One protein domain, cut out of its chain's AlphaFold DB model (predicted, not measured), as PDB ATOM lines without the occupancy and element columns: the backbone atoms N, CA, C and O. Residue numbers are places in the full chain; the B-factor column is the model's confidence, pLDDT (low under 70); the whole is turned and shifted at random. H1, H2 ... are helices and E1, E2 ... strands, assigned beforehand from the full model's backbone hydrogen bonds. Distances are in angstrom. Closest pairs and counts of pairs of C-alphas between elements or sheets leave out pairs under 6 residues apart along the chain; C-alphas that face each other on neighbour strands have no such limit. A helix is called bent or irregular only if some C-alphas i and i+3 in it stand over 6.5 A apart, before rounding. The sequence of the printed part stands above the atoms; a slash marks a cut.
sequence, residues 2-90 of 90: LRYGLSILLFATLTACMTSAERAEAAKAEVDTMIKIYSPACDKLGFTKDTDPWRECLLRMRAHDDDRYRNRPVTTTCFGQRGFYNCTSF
ATOM      1  N   LEU A   2      57.958 -38.929 -68.531       53.94
ATOM      2  CA  LEU A   2      58.390 -37.735 -67.773       53.94
ATOM      3  C   LEU A   2      57.340 -36.597 -67.688       53.94
ATOM      4  O   LEU A   2      57.194 -35.960 -66.652       53.94
ATOM      5  N   ARG A   3      56.553 -36.387 -68.756       59.47
ATOM      6  CA  ARG A   3      55.473 -35.378 -68.812       59.47
ATOM      7  C   ARG A   3      54.300 -35.656 -67.862       59.47
ATOM      8  O   ARG A   3      53.727 -34.711 -67.343       59.47
ATOM      9  N   TYR A   4      53.963 -36.924 -67.620       58.84
ATOM     10  CA  TYR A   4      52.869 -37.298 -66.711       58.84
ATOM     11  C   TYR A   4      53.295 -37.219 -65.241       58.84
ATOM     12  O   TYR A   4      52.484 -36.863 -64.391       58.84
ATOM     13  N   GLY A   5      54.575 -37.486 -64.948       60.25
ATOM     14  CA  GLY A   5      55.135 -37.337 -63.602       60.25
ATOM     15  C   GLY A   5      55.107 -35.889 -63.106       60.25
ATOM     16  O   GLY A   5      54.742 -35.651 -61.960       60.25
ATOM     17  N   LEU A   6      55.397 -34.920 -63.986       65.12
ATOM     18  CA  LEU A   6      55.321 -33.490 -63.660       65.12
ATOM     19  C   LEU A   6      53.881 -33.051 -63.330       65.12
ATOM     20  O   LEU A   6      53.665 -32.310 -62.375       65.12
ATOM     21  N   SER A   7      52.891 -33.548 -64.080       66.50
ATOM     22  CA  SER A   7      51.475 -33.224 -63.861       66.50
ATOM     23  C   SER A   7      50.925 -33.790 -62.548       66.50
ATOM     24  O   SER A   7      50.155 -33.116 -61.870       66.50
ATOM     25  N   ILE A   8      51.336 -35.003 -62.161       72.31
ATOM     26  CA  ILE A   8      50.909 -35.635 -60.899       72.31
ATOM     27  C   ILE A   8      51.497 -34.890 -59.690       72.31
ATOM     28  O   ILE A   8      50.798 -34.663 -58.703       72.31
ATOM     29  N   LEU A   9      52.753 -34.446 -59.785       65.12
ATOM     30  CA  LEU A   9      53.421 -33.666 -58.738       65.12
ATOM     31  C   LEU A   9      52.775 -32.282 -58.549       65.12
ATOM     32  O   LEU A   9      52.631 -31.815 -57.420       65.12
ATOM     33  N   LEU A  10      52.309 -31.658 -59.637       64.44
ATOM     34  CA  LEU A  10      51.571 -30.394 -59.578       64.44
ATOM     35  C   LEU A  10      50.207 -30.555 -58.881       64.44
ATOM     36  O   LEU A  10      49.853 -29.746 -58.030       64.44
ATOM     37  N   PHE A  11      49.464 -31.626 -59.179       63.91
ATOM     38  CA  PHE A  11      48.172 -31.904 -58.535       63.91
ATOM     39  C   PHE A  11      48.303 -32.265 -57.047       63.91
ATOM     40  O   PHE A  11      47.465 -31.855 -56.246       63.91
ATOM     41  N   ALA A  12      49.367 -32.972 -56.654       63.12
ATOM     42  CA  ALA A  12      49.607 -33.350 -55.259       63.12
ATOM     43  C   ALA A  12      49.934 -32.154 -54.342       63.12
ATOM     44  O   ALA A  12      49.687 -32.211 -53.141       63.12
ATOM     45  N   THR A  13      50.463 -31.055 -54.890       62.41
ATOM     46  CA  THR A  13      50.732 -29.831 -54.109       62.41
ATOM     47  C   THR A  13      49.492 -28.944 -53.939       62.41
ATOM     48  O   THR A  13      49.402 -28.203 -52.960       62.41
ATOM     49  N   LEU A  14      48.495 -29.067 -54.824       59.53
ATOM     50  CA  LEU A  14      47.228 -28.328 -54.739       59.53
ATOM     51  C   LEU A  14      46.307 -28.862 -53.628       59.53
ATOM     52  O   LEU A  14      45.639 -28.076 -52.959       59.53
ATOM     53  N   THR A  15      46.313 -30.172 -53.364       58.03
ATOM     54  CA  THR A  15      45.500 -30.773 -52.289       58.03
ATOM     55  C   THR A  15      46.051 -30.492 -50.887       58.03
ATOM     56  O   THR A  15      45.296 -30.506 -49.916       58.03
ATOM     57  N   ALA A  16      47.341 -30.164 -50.762       55.00
ATOM     58  CA  ALA A  16      47.959 -29.791 -49.489       55.00
ATOM     59  C   ALA A  16      47.643 -28.343 -49.054       55.00
ATOM     60  O   ALA A  16      47.659 -28.048 -47.861       55.00
ATOM     61  N   CYS A  17      47.314 -27.445 -49.990       58.00
ATOM     62  CA  CYS A  17      46.957 -26.051 -49.689       58.00
ATOM     63  C   CYS A  17      45.466 -25.872 -49.334       58.00
ATOM     64  O   CYS A  17      45.077 -24.862 -48.753       58.00
ATOM     65  N   MET A  18      44.621 -26.861 -49.643       55.91
ATOM     66  CA  MET A  18      43.167 -26.736 -49.493       55.91
ATOM     67  C   MET A  18      42.702 -26.728 -48.023       55.91
ATOM     68  O   MET A  18      41.674 -26.145 -47.718       55.91
ATOM     69  N   THR A  19      43.499 -27.249 -47.082       67.06
ATOM     70  CA  THR A  19      43.072 -27.425 -45.678       67.06
ATOM     71  C   THR A  19      43.312 -26.231 -44.746       67.06
ATOM     72  O   THR A  19      42.685 -26.159 -43.690       67.06
ATOM     73  N   SER A  20      44.214 -25.294 -45.054       73.94
ATOM     74  CA  SER A  20      44.501 -24.162 -44.148       73.94
ATOM     75  C   SER A  20      43.448 -23.057 -44.250       73.94
ATOM     76  O   SER A  20      43.006 -22.538 -43.225       73.94
ATOM     77  N   ALA A  21      43.007 -22.747 -45.471       78.56
ATOM     78  CA  ALA A  21      41.948 -21.774 -45.724       78.56
ATOM     79  C   ALA A  21      40.611 -22.227 -45.116       78.56
ATOM     80  O   ALA A  21      39.954 -21.451 -44.428       78.56
ATOM     81  N   GLU A  22      40.256 -23.504 -45.281       80.69
ATOM     82  CA  GLU A  22      39.040 -24.083 -44.697       80.69
ATOM     83  C   GLU A  22      39.050 -24.026 -43.164       80.69
ATOM     84  O   GLU A  22      38.054 -23.654 -42.546       80.69
ATOM     85  N   ARG A  23      40.192 -24.329 -42.529       83.38
ATOM     86  CA  ARG A  23      40.339 -24.223 -41.067       83.38
ATOM     87  C   ARG A  23      40.212 -22.787 -40.571       83.38
ATOM     88  O   ARG A  23      39.629 -22.571 -39.514       83.38
ATOM     89  N   ALA A  24      40.750 -21.820 -41.310       86.06
ATOM     90  CA  ALA A  24      40.638 -20.413 -40.947       86.06
ATOM     91  C   ALA A  24      39.179 -19.932 -41.004       86.06
ATOM     92  O   ALA A  24      38.732 -19.245 -40.090       86.06
ATOM     93  N   GLU A  25      38.424 -20.326 -42.033       88.50
ATOM     94  CA  GLU A  25      36.992 -20.016 -42.128       88.50
ATOM     95  C   GLU A  25      36.178 -20.704 -41.023       88.50
ATOM     96  O   GLU A  25      35.344 -20.063 -40.383       88.50
ATOM     97  N   ALA A  26      36.472 -21.971 -40.719       88.06
ATOM     98  CA  ALA A  26      35.831 -22.675 -39.609       88.06
ATOM     99  C   ALA A  26      36.093 -21.987 -38.256       88.06
ATOM    100  O   ALA A  26      35.169 -21.807 -37.463       88.06
ATOM    101  N   ALA A  27      37.330 -21.541 -38.013       89.75
ATOM    102  CA  ALA A  27      37.692 -20.830 -36.789       89.75
ATOM    103  C   ALA A  27      36.975 -19.474 -36.667       89.75
ATOM    104  O   ALA A  27      36.520 -19.116 -35.581       89.75
ATOM    105  N   LYS A  28      36.824 -18.731 -37.772       91.69
ATOM    106  CA  LYS A  28      36.045 -17.480 -37.786       91.69
ATOM    107  C   LYS A  28      34.593 -17.727 -37.382       91.69
ATOM    108  O   LYS A  28      34.091 -17.060 -36.482       91.69
ATOM    109  N   ALA A  29      33.955 -18.728 -37.987       93.94
ATOM    110  CA  ALA A  29      32.570 -19.077 -37.683       93.94
ATOM    111  C   ALA A  29      32.375 -19.503 -36.214       93.94
ATOM    112  O   ALA A  29      31.354 -19.178 -35.598       93.94
ATOM    113  N   GLU A  30      33.354 -20.204 -35.629       92.81
ATOM    114  CA  GLU A  30      33.338 -20.542 -34.202       92.81
ATOM    115  C   GLU A  30      33.402 -19.283 -33.326       92.81
ATOM    116  O   GLU A  30      32.579 -19.126 -32.421       92.81
ATOM    117  N   VAL A  31      34.316 -18.355 -33.621       94.44
ATOM    118  CA  VAL A  31      34.439 -17.091 -32.877       94.44
ATOM    119  C   VAL A  31      33.167 -16.251 -32.989       94.44
ATOM    120  O   VAL A  31      32.674 -15.764 -31.972       94.44
ATOM    121  N   ASP A  32      32.583 -16.128 -34.181       96.69
ATOM    122  CA  ASP A  32      31.321 -15.402 -34.384       96.69
ATOM    123  C   ASP A  32      30.187 -15.999 -33.541       96.69
ATOM    124  O   ASP A  32      29.385 -15.282 -32.931       96.69
ATOM    125  N   THR A  33      30.155 -17.329 -33.446       95.81
ATOM    126  CA  THR A  33      29.202 -18.051 -32.601       95.81
ATOM    127  C   THR A  33      29.445 -17.762 -31.120       95.81
ATOM    128  O   THR A  33      28.498 -17.451 -30.393       95.81
ATOM    129  N   MET A  34      30.700 -17.798 -30.663       95.62
ATOM    130  CA  MET A  34      31.057 -17.471 -29.281       95.62
ATOM    131  C   MET A  34      30.673 -16.039 -28.913       95.62
ATOM    132  O   MET A  34      30.094 -15.818 -27.849       95.62
ATOM    133  N   ILE A  35      30.953 -15.071 -29.788       97.31
ATOM    134  CA  ILE A  35      30.563 -13.674 -29.586       97.31
ATOM    135  C   ILE A  35      29.042 -13.597 -29.470       97.31
ATOM    136  O   ILE A  35      28.533 -13.043 -28.500       97.31
ATOM    137  N   LYS A  36      28.287 -14.203 -30.390       97.44
ATOM    138  CA  LYS A  36      26.818 -14.174 -30.355       97.44
ATOM    139  C   LYS A  36      26.228 -14.760 -29.065       97.44
ATOM    140  O   LYS A  36      25.257 -14.209 -28.550       97.44
ATOM    141  N   ILE A  37      26.781 -15.864 -28.563       97.38
ATOM    142  CA  ILE A  37      26.236 -16.587 -27.404       97.38
ATOM    143  C   ILE A  37      26.712 -15.977 -26.080       97.38
ATOM    144  O   ILE A  37      25.900 -15.746 -25.183       97.38
ATOM    145  N   TYR A  38      28.011 -15.712 -25.937       97.62
ATOM    146  CA  TYR A  38      28.616 -15.374 -24.647       97.62
ATOM    147  C   TYR A  38      28.860 -13.871 -24.452       97.62
ATOM    148  O   TYR A  38      28.963 -13.441 -23.302       97.62
ATOM    149  N   SER A  39      28.887 -13.047 -25.515       96.69
ATOM    150  CA  SER A  39      29.091 -11.595 -25.350       96.69
ATOM    151  C   SER A  39      28.076 -10.923 -24.432       96.69
ATOM    152  O   SER A  39      28.520 -10.178 -23.563       96.69
ATOM    153  N   PRO A  40      26.762 -11.233 -24.470       97.75
ATOM    154  CA  PRO A  40      25.813 -10.565 -23.583       97.75
ATOM    155  C   PRO A  40      26.076 -10.867 -22.102       97.75
ATOM    156  O   PRO A  40      25.740 -10.060 -21.236       97.75
ATOM    157  N   ALA A  41      26.658 -12.030 -21.792       97.50
ATOM    158  CA  ALA A  41      27.057 -12.373 -20.432       97.50
ATOM    159  C   ALA A  41      28.305 -11.583 -20.016       97.50
ATOM    160  O   ALA A  41      28.316 -10.997 -18.937       97.50
ATOM    161  N   CYS A  42      29.318 -11.508 -20.880       97.88
ATOM    162  CA  CYS A  42      30.534 -10.739 -20.615       97.88
ATOM    163  C   CYS A  42      30.264  -9.228 -20.505       97.88
ATOM    164  O   CYS A  42      30.803  -8.576 -19.611       97.88
ATOM    165  N   ASP A  43      29.361  -8.693 -21.328       97.56
ATOM    166  CA  ASP A  43      28.916  -7.299 -21.263       97.56
ATOM    167  C   ASP A  43      28.203  -7.017 -19.929       97.56
ATOM    168  O   ASP A  43      28.479  -6.020 -19.264       97.56
ATOM    169  N   LYS A  44      27.334  -7.935 -19.474       97.81
ATOM    170  CA  LYS A  44      26.668  -7.840 -18.161       97.81
ATOM    171  C   LYS A  44      27.628  -7.938 -16.978       97.81
ATOM    172  O   LYS A  44      27.341  -7.374 -15.927       97.81
ATOM    173  N   LEU A  45      28.747  -8.641 -17.136       97.00
ATOM    174  CA  LEU A  45      29.819  -8.704 -16.139       97.00
ATOM    175  C   LEU A  45      30.688  -7.434 -16.122       97.00
ATOM    176  O   LEU A  45      31.562  -7.312 -15.268       97.00
ATOM    177  N   GLY A  46      30.438  -6.483 -17.029       97.50
ATOM    178  CA  GLY A  46      31.117  -5.190 -17.075       97.50
ATOM    179  C   GLY A  46      32.415  -5.191 -17.879       97.50
ATOM    180  O   GLY A  46      33.164  -4.216 -17.816       97.50
ATOM    181  N   PHE A  47      32.703  -6.249 -18.642       97.94
ATOM    182  CA  PHE A  47      33.863  -6.252 -19.528       97.94
ATOM    183  C   PHE A  47      33.616  -5.342 -20.733       97.94
ATOM    184  O   PHE A  47      32.598  -5.447 -21.413       97.94
ATOM    185  N   THR A  48      34.570  -4.459 -21.026       97.38
ATOM    186  CA  THR A  48      34.495  -3.586 -22.200       97.38
ATOM    187  C   THR A  48      34.656  -4.407 -23.474       97.38
ATOM    188  O   THR A  48      35.654  -5.110 -23.639       97.38
ATOM    189  N   LYS A  49      33.692  -4.294 -24.388       94.88
ATOM    190  CA  LYS A  49      33.698  -5.004 -25.668       94.88
ATOM    191  C   LYS A  49      35.015  -4.808 -26.434       94.88
ATOM    192  O   LYS A  49      35.626  -3.745 -26.366       94.88
ATOM    193  N   ASP A  50      35.445  -5.852 -27.143       93.75
ATOM    194  CA  ASP A  50      36.648  -5.877 -27.988       93.75
ATOM    195  C   ASP A  50      37.986  -5.656 -27.250       93.75
ATOM    196  O   ASP A  50      39.035  -5.501 -27.883       93.75
ATOM    197  N   THR A  51      37.987  -5.729 -25.917       97.81
ATOM    198  CA  THR A  51      39.209  -5.741 -25.095       97.81
ATOM    199  C   THR A  51      39.681  -7.164 -24.790       97.81
ATOM    200  O   THR A  51      38.910  -8.124 -24.881       97.81
ATOM    201  N   ASP A  52      40.950  -7.321 -24.402       97.88
ATOM    202  CA  ASP A  52      41.490  -8.632 -24.013       97.88
ATOM    203  C   ASP A  52      40.743  -9.263 -22.825       97.88
ATOM    204  O   ASP A  52      40.386 -10.436 -22.928       97.88
ATOM    205  N   PRO A  53      40.389  -8.524 -21.750       97.81
ATOM    206  CA  PRO A  53      39.555  -9.068 -20.676       97.81
ATOM    207  C   PRO A  53      38.198  -9.603 -21.153       97.81
ATOM    208  O   PRO A  53      37.715 -10.615 -20.646       97.81
ATOM    209  N   TRP A  54      37.586  -8.954 -22.146       97.94
ATOM    210  CA  TRP A  54      36.322  -9.404 -22.728       97.94
ATOM    211  C   TRP A  54      36.495 -10.672 -23.570       97.94
ATOM    212  O   TRP A  54      35.728 -11.618 -23.403       97.94
ATOM    213  N   ARG A  55      37.542 -10.748 -24.404       97.38
ATOM    214  CA  ARG A  55      37.881 -11.966 -25.169       97.38
ATOM    215  C   ARG A  55      38.168 -13.153 -24.254       97.38
ATOM    216  O   ARG A  55      37.685 -14.255 -24.498       97.38
ATOM    217  N   GLU A  56      38.897 -12.911 -23.175       97.81
ATOM    218  CA  GLU A  56      39.201 -13.916 -22.162       97.81
ATOM    219  C   GLU A  56      37.930 -14.405 -21.444       97.81
ATOM    220  O   GLU A  56      37.766 -15.600 -21.198       97.81
ATOM    221  N   CYS A  57      36.972 -13.510 -21.173       97.94
ATOM    222  CA  CYS A  57      35.655 -13.904 -20.672       97.94
ATOM    223  C   CYS A  57      34.930 -14.856 -21.642       97.94
ATOM    224  O   CYS A  57      34.435 -15.897 -21.206       97.94
ATOM    225  N   LEU A  58      34.913 -14.554 -22.948       97.44
ATOM    226  CA  LEU A  58      34.289 -15.422 -23.958       97.44
ATOM    227  C   LEU A  58      34.919 -16.823 -23.977       97.44
ATOM    228  O   LEU A  58      34.200 -17.823 -23.965       97.44
ATOM    229  N   LEU A  59      36.254 -16.892 -23.981       96.75
ATOM    230  CA  LEU A  59      37.008 -18.152 -23.991       96.75
ATOM    231  C   LEU A  59      36.713 -18.996 -22.748       96.75
ATOM    232  O   LEU A  59      36.464 -20.196 -22.856       96.75
ATOM    233  N   ARG A  60      36.656 -18.366 -21.572       96.75
ATOM    234  CA  ARG A  60      36.343 -19.057 -20.318       96.75
ATOM    235  C   ARG A  60      34.914 -19.587 -20.278       96.75
ATOM    236  O   ARG A  60      34.690 -20.695 -19.803       96.75
ATOM    237  N   MET A  61      33.952 -18.814 -20.782       95.81
ATOM    238  CA  MET A  61      32.554 -19.244 -20.872       95.81
ATOM    239  C   MET A  61      32.405 -20.453 -21.799       95.81
ATOM    240  O   MET A  61      31.730 -21.416 -21.440       95.81
ATOM    241  N   ARG A  62      33.093 -20.440 -22.946       95.56
ATOM    242  CA  ARG A  62      33.151 -21.574 -23.876       95.56
ATOM    243  C   ARG A  62      33.769 -22.814 -23.234       95.56
ATOM    244  O   ARG A  62      33.187 -23.888 -23.336       95.56
ATOM    245  N   ALA A  63      34.906 -22.666 -22.556       95.19
ATOM    246  CA  ALA A  63      35.562 -23.775 -21.863       95.19
ATOM    247  C   ALA A  63      34.656 -24.381 -20.778       95.19
ATOM    248  O   ALA A  63      34.494 -25.593 -20.703       95.19
ATOM    249  N   HIS A  64      33.988 -23.531 -19.992       94.12
ATOM    250  CA  HIS A  64      33.038 -23.982 -18.980       94.12
ATOM    251  C   HIS A  64      31.860 -24.759 -19.602       94.12
ATOM    252  O   HIS A  64      31.371 -25.731 -19.021       94.12
ATOM    253  N   ASP A  65      31.333 -24.303 -20.736       93.38
ATOM    254  CA  ASP A  65      30.222 -24.971 -21.416       93.38
ATOM    255  C   ASP A  65      30.639 -26.336 -21.984       93.38
ATOM    256  O   ASP A  65      29.924 -27.322 -21.805       93.38
ATOM    257  N   ASP A  66      31.841 -26.424 -22.563       91.44
ATOM    258  CA  ASP A  66      32.420 -27.693 -23.021       91.44
ATOM    259  C   ASP A  66      32.614 -28.677 -21.859       91.44
ATOM    260  O   ASP A  66      32.187 -29.828 -21.938       91.44
ATOM    261  N   ASP A  67      33.148 -28.215 -20.726       91.94
ATOM    262  CA  ASP A  67      33.283 -29.043 -19.525       91.94
ATOM    263  C   ASP A  67      31.924 -29.539 -19.017       91.94
ATOM    264  O   ASP A  67      31.795 -30.694 -18.597       91.94
ATOM    265  N   ARG A  68      30.881 -28.702 -19.068       89.25
ATOM    266  CA  ARG A  68      29.515 -29.128 -18.726       89.25
ATOM    267  C   ARG A  68      28.983 -30.170 -19.694       89.25
ATOM    268  O   ARG A  68      28.340 -31.119 -19.249       89.25
ATOM    269  N   TYR A  69      29.230 -29.998 -20.987       86.44
ATOM    270  CA  TYR A  69      28.799 -30.941 -22.009       86.44
ATOM    271  C   TYR A  69      29.501 -32.295 -21.850       86.44
ATOM    272  O   TYR A  69      28.840 -33.331 -21.817       86.44
ATOM    273  N   ARG A  70      30.823 -32.288 -21.653       86.31
ATOM    274  CA  ARG A  70      31.641 -33.495 -21.460       86.31
ATOM    275  C   ARG A  70      31.303 -34.248 -20.177       86.31
ATOM    276  O   ARG A  70      31.331 -35.474 -20.174       86.31
ATOM    277  N   ASN A  71      30.971 -33.531 -19.105       84.44
ATOM    278  CA  ASN A  71      30.620 -34.125 -17.812       84.44
ATOM    279  C   ASN A  71      29.117 -34.406 -17.654       84.44
ATOM    280  O   ASN A  71      28.667 -34.767 -16.563       84.44
ATOM    281  N   ARG A  72      28.315 -34.227 -18.710       82.12
ATOM    282  CA  ARG A  72      26.886 -34.524 -18.663       82.12
ATOM    283  C   ARG A  72      26.688 -36.043 -18.545       82.12
ATOM    284  O   ARG A  72      27.224 -36.778 -19.372       82.12
ATOM    285  N   PRO A  73      25.927 -36.538 -17.549       76.94
ATOM    286  CA  PRO A  73      25.652 -37.963 -17.438       76.94
ATOM    287  C   PRO A  73      24.833 -38.405 -18.652       76.94
ATOM    288  O   PRO A  73      23.702 -37.957 -18.834       76.94
ATOM    289  N   VAL A  74      25.423 -39.261 -19.486       79.38
ATOM    290  CA  VAL A  74      24.738 -39.874 -20.625       79.38
ATOM    291  C   VAL A  74      23.957 -41.087 -20.143       79.38
ATOM    292  O   VAL A  74      24.482 -41.950 -19.434       79.38
ATOM    293  N   THR A  75      22.683 -41.155 -20.505       79.56
ATOM    294  CA  THR A  75      21.878 -42.347 -20.248       79.56
ATOM    295  C   THR A  75      22.121 -43.335 -21.375       79.56
ATOM    296  O   THR A  75      21.748 -43.094 -22.519       79.56
ATOM    297  N   THR A  76      22.764 -44.456 -21.054       82.88
ATOM    298  CA  THR A  76      22.962 -45.549 -22.009       82.88
ATOM    299  C   THR A  76      21.768 -46.487 -21.946       82.88
ATOM    300  O   THR A  76      21.578 -47.197 -20.960       82.88
ATOM    301  N   THR A  77      20.970 -46.521 -23.009       80.19
ATOM    302  CA  THR A  77      19.947 -47.554 -23.183       80.19
ATOM    303  C   THR A  77      20.477 -48.656 -24.078       80.19
ATOM    304  O   THR A  77      20.902 -48.399 -25.203       80.19
ATOM    305  N   CYS A  78      20.423 -49.891 -23.584       84.12
ATOM    306  CA  CYS A  78      20.750 -51.080 -24.355       84.12
ATOM    307  C   CYS A  78      19.484 -51.908 -24.568       84.12
ATOM    308  O   CYS A  78      18.829 -52.306 -23.606       84.12
ATOM    309  N   PHE A  79      19.170 -52.204 -25.825       81.56
ATOM    310  CA  PHE A  79      18.072 -53.094 -26.189       81.56
ATOM    311  C   PHE A  79      18.651 -54.363 -26.831       81.56
ATOM    312  O   PHE A  79      19.523 -54.277 -27.699       81.56
ATOM    313  N   GLY A  80      18.214 -55.545 -26.378       77.88
ATOM    314  CA  GLY A  80      18.686 -56.825 -26.918       77.88
ATOM    315  C   GLY A  80      18.464 -58.043 -26.015       77.88
ATOM    316  O   GLY A  80      18.133 -57.916 -24.836       77.88
ATOM    317  N   GLN A  81      18.666 -59.237 -26.579       73.50
ATOM    318  CA  GLN A  81      18.725 -60.516 -25.859       73.50
ATOM    319  C   GLN A  81      20.055 -61.230 -26.155       73.50
ATOM    320  O   GLN A  81      20.790 -60.825 -27.054       73.50
ATOM    321  N   ARG A  82      20.380 -62.258 -25.348       60.97
ATOM    322  CA  ARG A  82      21.683 -62.961 -25.288       60.97
ATOM    323  C   ARG A  82      22.445 -62.961 -26.623       60.97
ATOM    324  O   ARG A  82      22.033 -63.616 -27.573       60.97
ATOM    325  N   GLY A  83      23.588 -62.276 -26.636       68.12
ATOM    326  CA  GLY A  83      24.542 -62.260 -27.751       68.12
ATOM    327  C   GLY A  83      24.490 -61.014 -28.636       68.12
ATOM    328  O   GLY A  83      25.484 -60.722 -29.292       68.12
ATOM    329  N   PHE A  84      23.399 -60.240 -28.612       75.44
ATOM    330  CA  PHE A  84      23.267 -59.027 -29.423       75.44
ATOM    331  C   PHE A  84      22.610 -57.912 -28.608       75.44
ATOM    332  O   PHE A  84      21.388 -57.866 -28.470       75.44
ATOM    333  N   TYR A  85      23.428 -57.011 -28.066       80.25
ATOM    334  CA  TYR A  85      22.964 -55.762 -27.465       80.25
ATOM    335  C   TYR A  85      23.304 -54.609 -28.401       80.25
ATOM    336  O   TYR A  85      24.442 -54.501 -28.856       80.25
ATOM    337  N   ASN A  86      22.328 -53.746 -28.675       79.44
ATOM    338  CA  ASN A  86      22.567 -52.470 -29.336       79.44
ATOM    339  C   ASN A  86      22.404 -51.372 -28.284       79.44
ATOM    340  O   ASN A  86      21.314 -51.196 -27.733       79.44
ATOM    341  N   CYS A  87      23.509 -50.716 -27.944       84.00
ATOM    342  CA  CYS A  87      23.546 -49.673 -26.929       84.00
ATOM    343  C   CYS A  87      23.669 -48.315 -27.611       84.00
ATOM    344  O   CYS A  87      24.570 -48.104 -28.421       84.00
ATOM    345  N   THR A  88      22.787 -47.394 -27.248       78.62
ATOM    346  CA  THR A  88      22.849 -45.999 -27.673       78.62
ATOM    347  C   THR A  88      22.938 -45.112 -26.437       78.62
ATOM    348  O   THR A  88      22.237 -45.329 -25.446       78.62
ATOM    349  N   SER A  89      23.839 -44.134 -26.479       76.62
ATOM    350  CA  SER A  89      23.945 -43.065 -25.486       76.62
ATOM    351  C   SER A  89      23.361 -41.785 -26.071       76.62
ATOM    352  O   SER A  89      23.687 -41.440 -27.211       76.62
ATOM    353  N   PHE A  90      22.517 -41.103 -25.302       66.25
ATOM    354  CA  PHE A  90      21.892 -39.825 -25.646       66.25
ATOM    355  C   PHE A  90      22.043 -38.816 -24.505       66.25
ATOM    356  O   PHE A  90      22.253 -39.256 -23.347       66.25
TER     357      PHE A  90
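This is residues 2 to 90 of the 90 residues of an uncharacterized protein of Gallionellaceae bacterium (UniProt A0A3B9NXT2). A small hairpin of two strands, E1 and E2, makes the far end of one arm of a flat L; the second half of H2 leads to it, and the other arm is the long helix H1, whose residues 2 to 30 stick out with nothing packed on them. The corner of the L is where the last part of H1 packs on the first half of H2, about perpendicular to it. The printed part has 89 residues with two named helices and two named strands in the order H1, H2, E1, E2; the sheet has the order E1, E2 and is antiparallel, and the class is mostly helix. The whole is extended, with a radius of gyration of the C-alphas of 23.1 A and spans of 64 by 60 by 14 A.

E1 is residues 76 to 81, 16.0 A from first to last C-alpha, and begins with C-alpha 76 at (22.962, -45.549, -22.009). E2 is residues 84 to 89, 16.5 A long, and ends with C-alpha 89 at (23.945, -43.065, -25.486). H2 is residues 52 to 70 and is 26.9 A long. H1 is residues 2 to 44, 66.0 A long, and begins with C-alpha 2 at (58.390, -37.735, -67.773). H1 has a kink of 45 degrees near residue 38 and is irregular, with C-alphas 37 and 40 at 7.1 A from each other.

E1 and E2 are a hairpin of antiparallel neighbours, their directions 167 degrees apart. The C-alphas of Cys 78 and Cys 87, which face each other, are 4.1 A apart. N 79 and O 86 are within hydrogen-bond range at 3.0 A, and so are N 84 and O 81 at 3.1 A. H2 is apart from E2, and H1 is apart from both strands. H1 touches H2 with residues 34 to 43 alone, and H2 touches H1 with residues 54 to 62 alone; their closest C-alphas, those of Tyr 38 and Leu 58, are 5.7 A apart. The lines of H1 and H2 stand about perpendicular, at 81 degrees, the line of H1 being a rough one. In H2 every O i to N i+4 pair is within hydrogen-bond range; in H1 27 of 39 are.

The two C-alphas farthest apart, those of Leu 2 and Gly 46, are 66.1 A apart. Residues 2 to 30 of H1 stand free, and so do residues 63 to 72, of which 63 to 70 belong to H2. The printed part has no cut and ends at residue 90, the chain's last residue. The links from H2 to E1 and from E1 to E2 are tight, the link from H1 to H2 is short, and no link is long. The mean pLDDT of the printed part is 83.6; it is under 70 at residues 2 to 7, 9 to 19, 82 to 83 and 90.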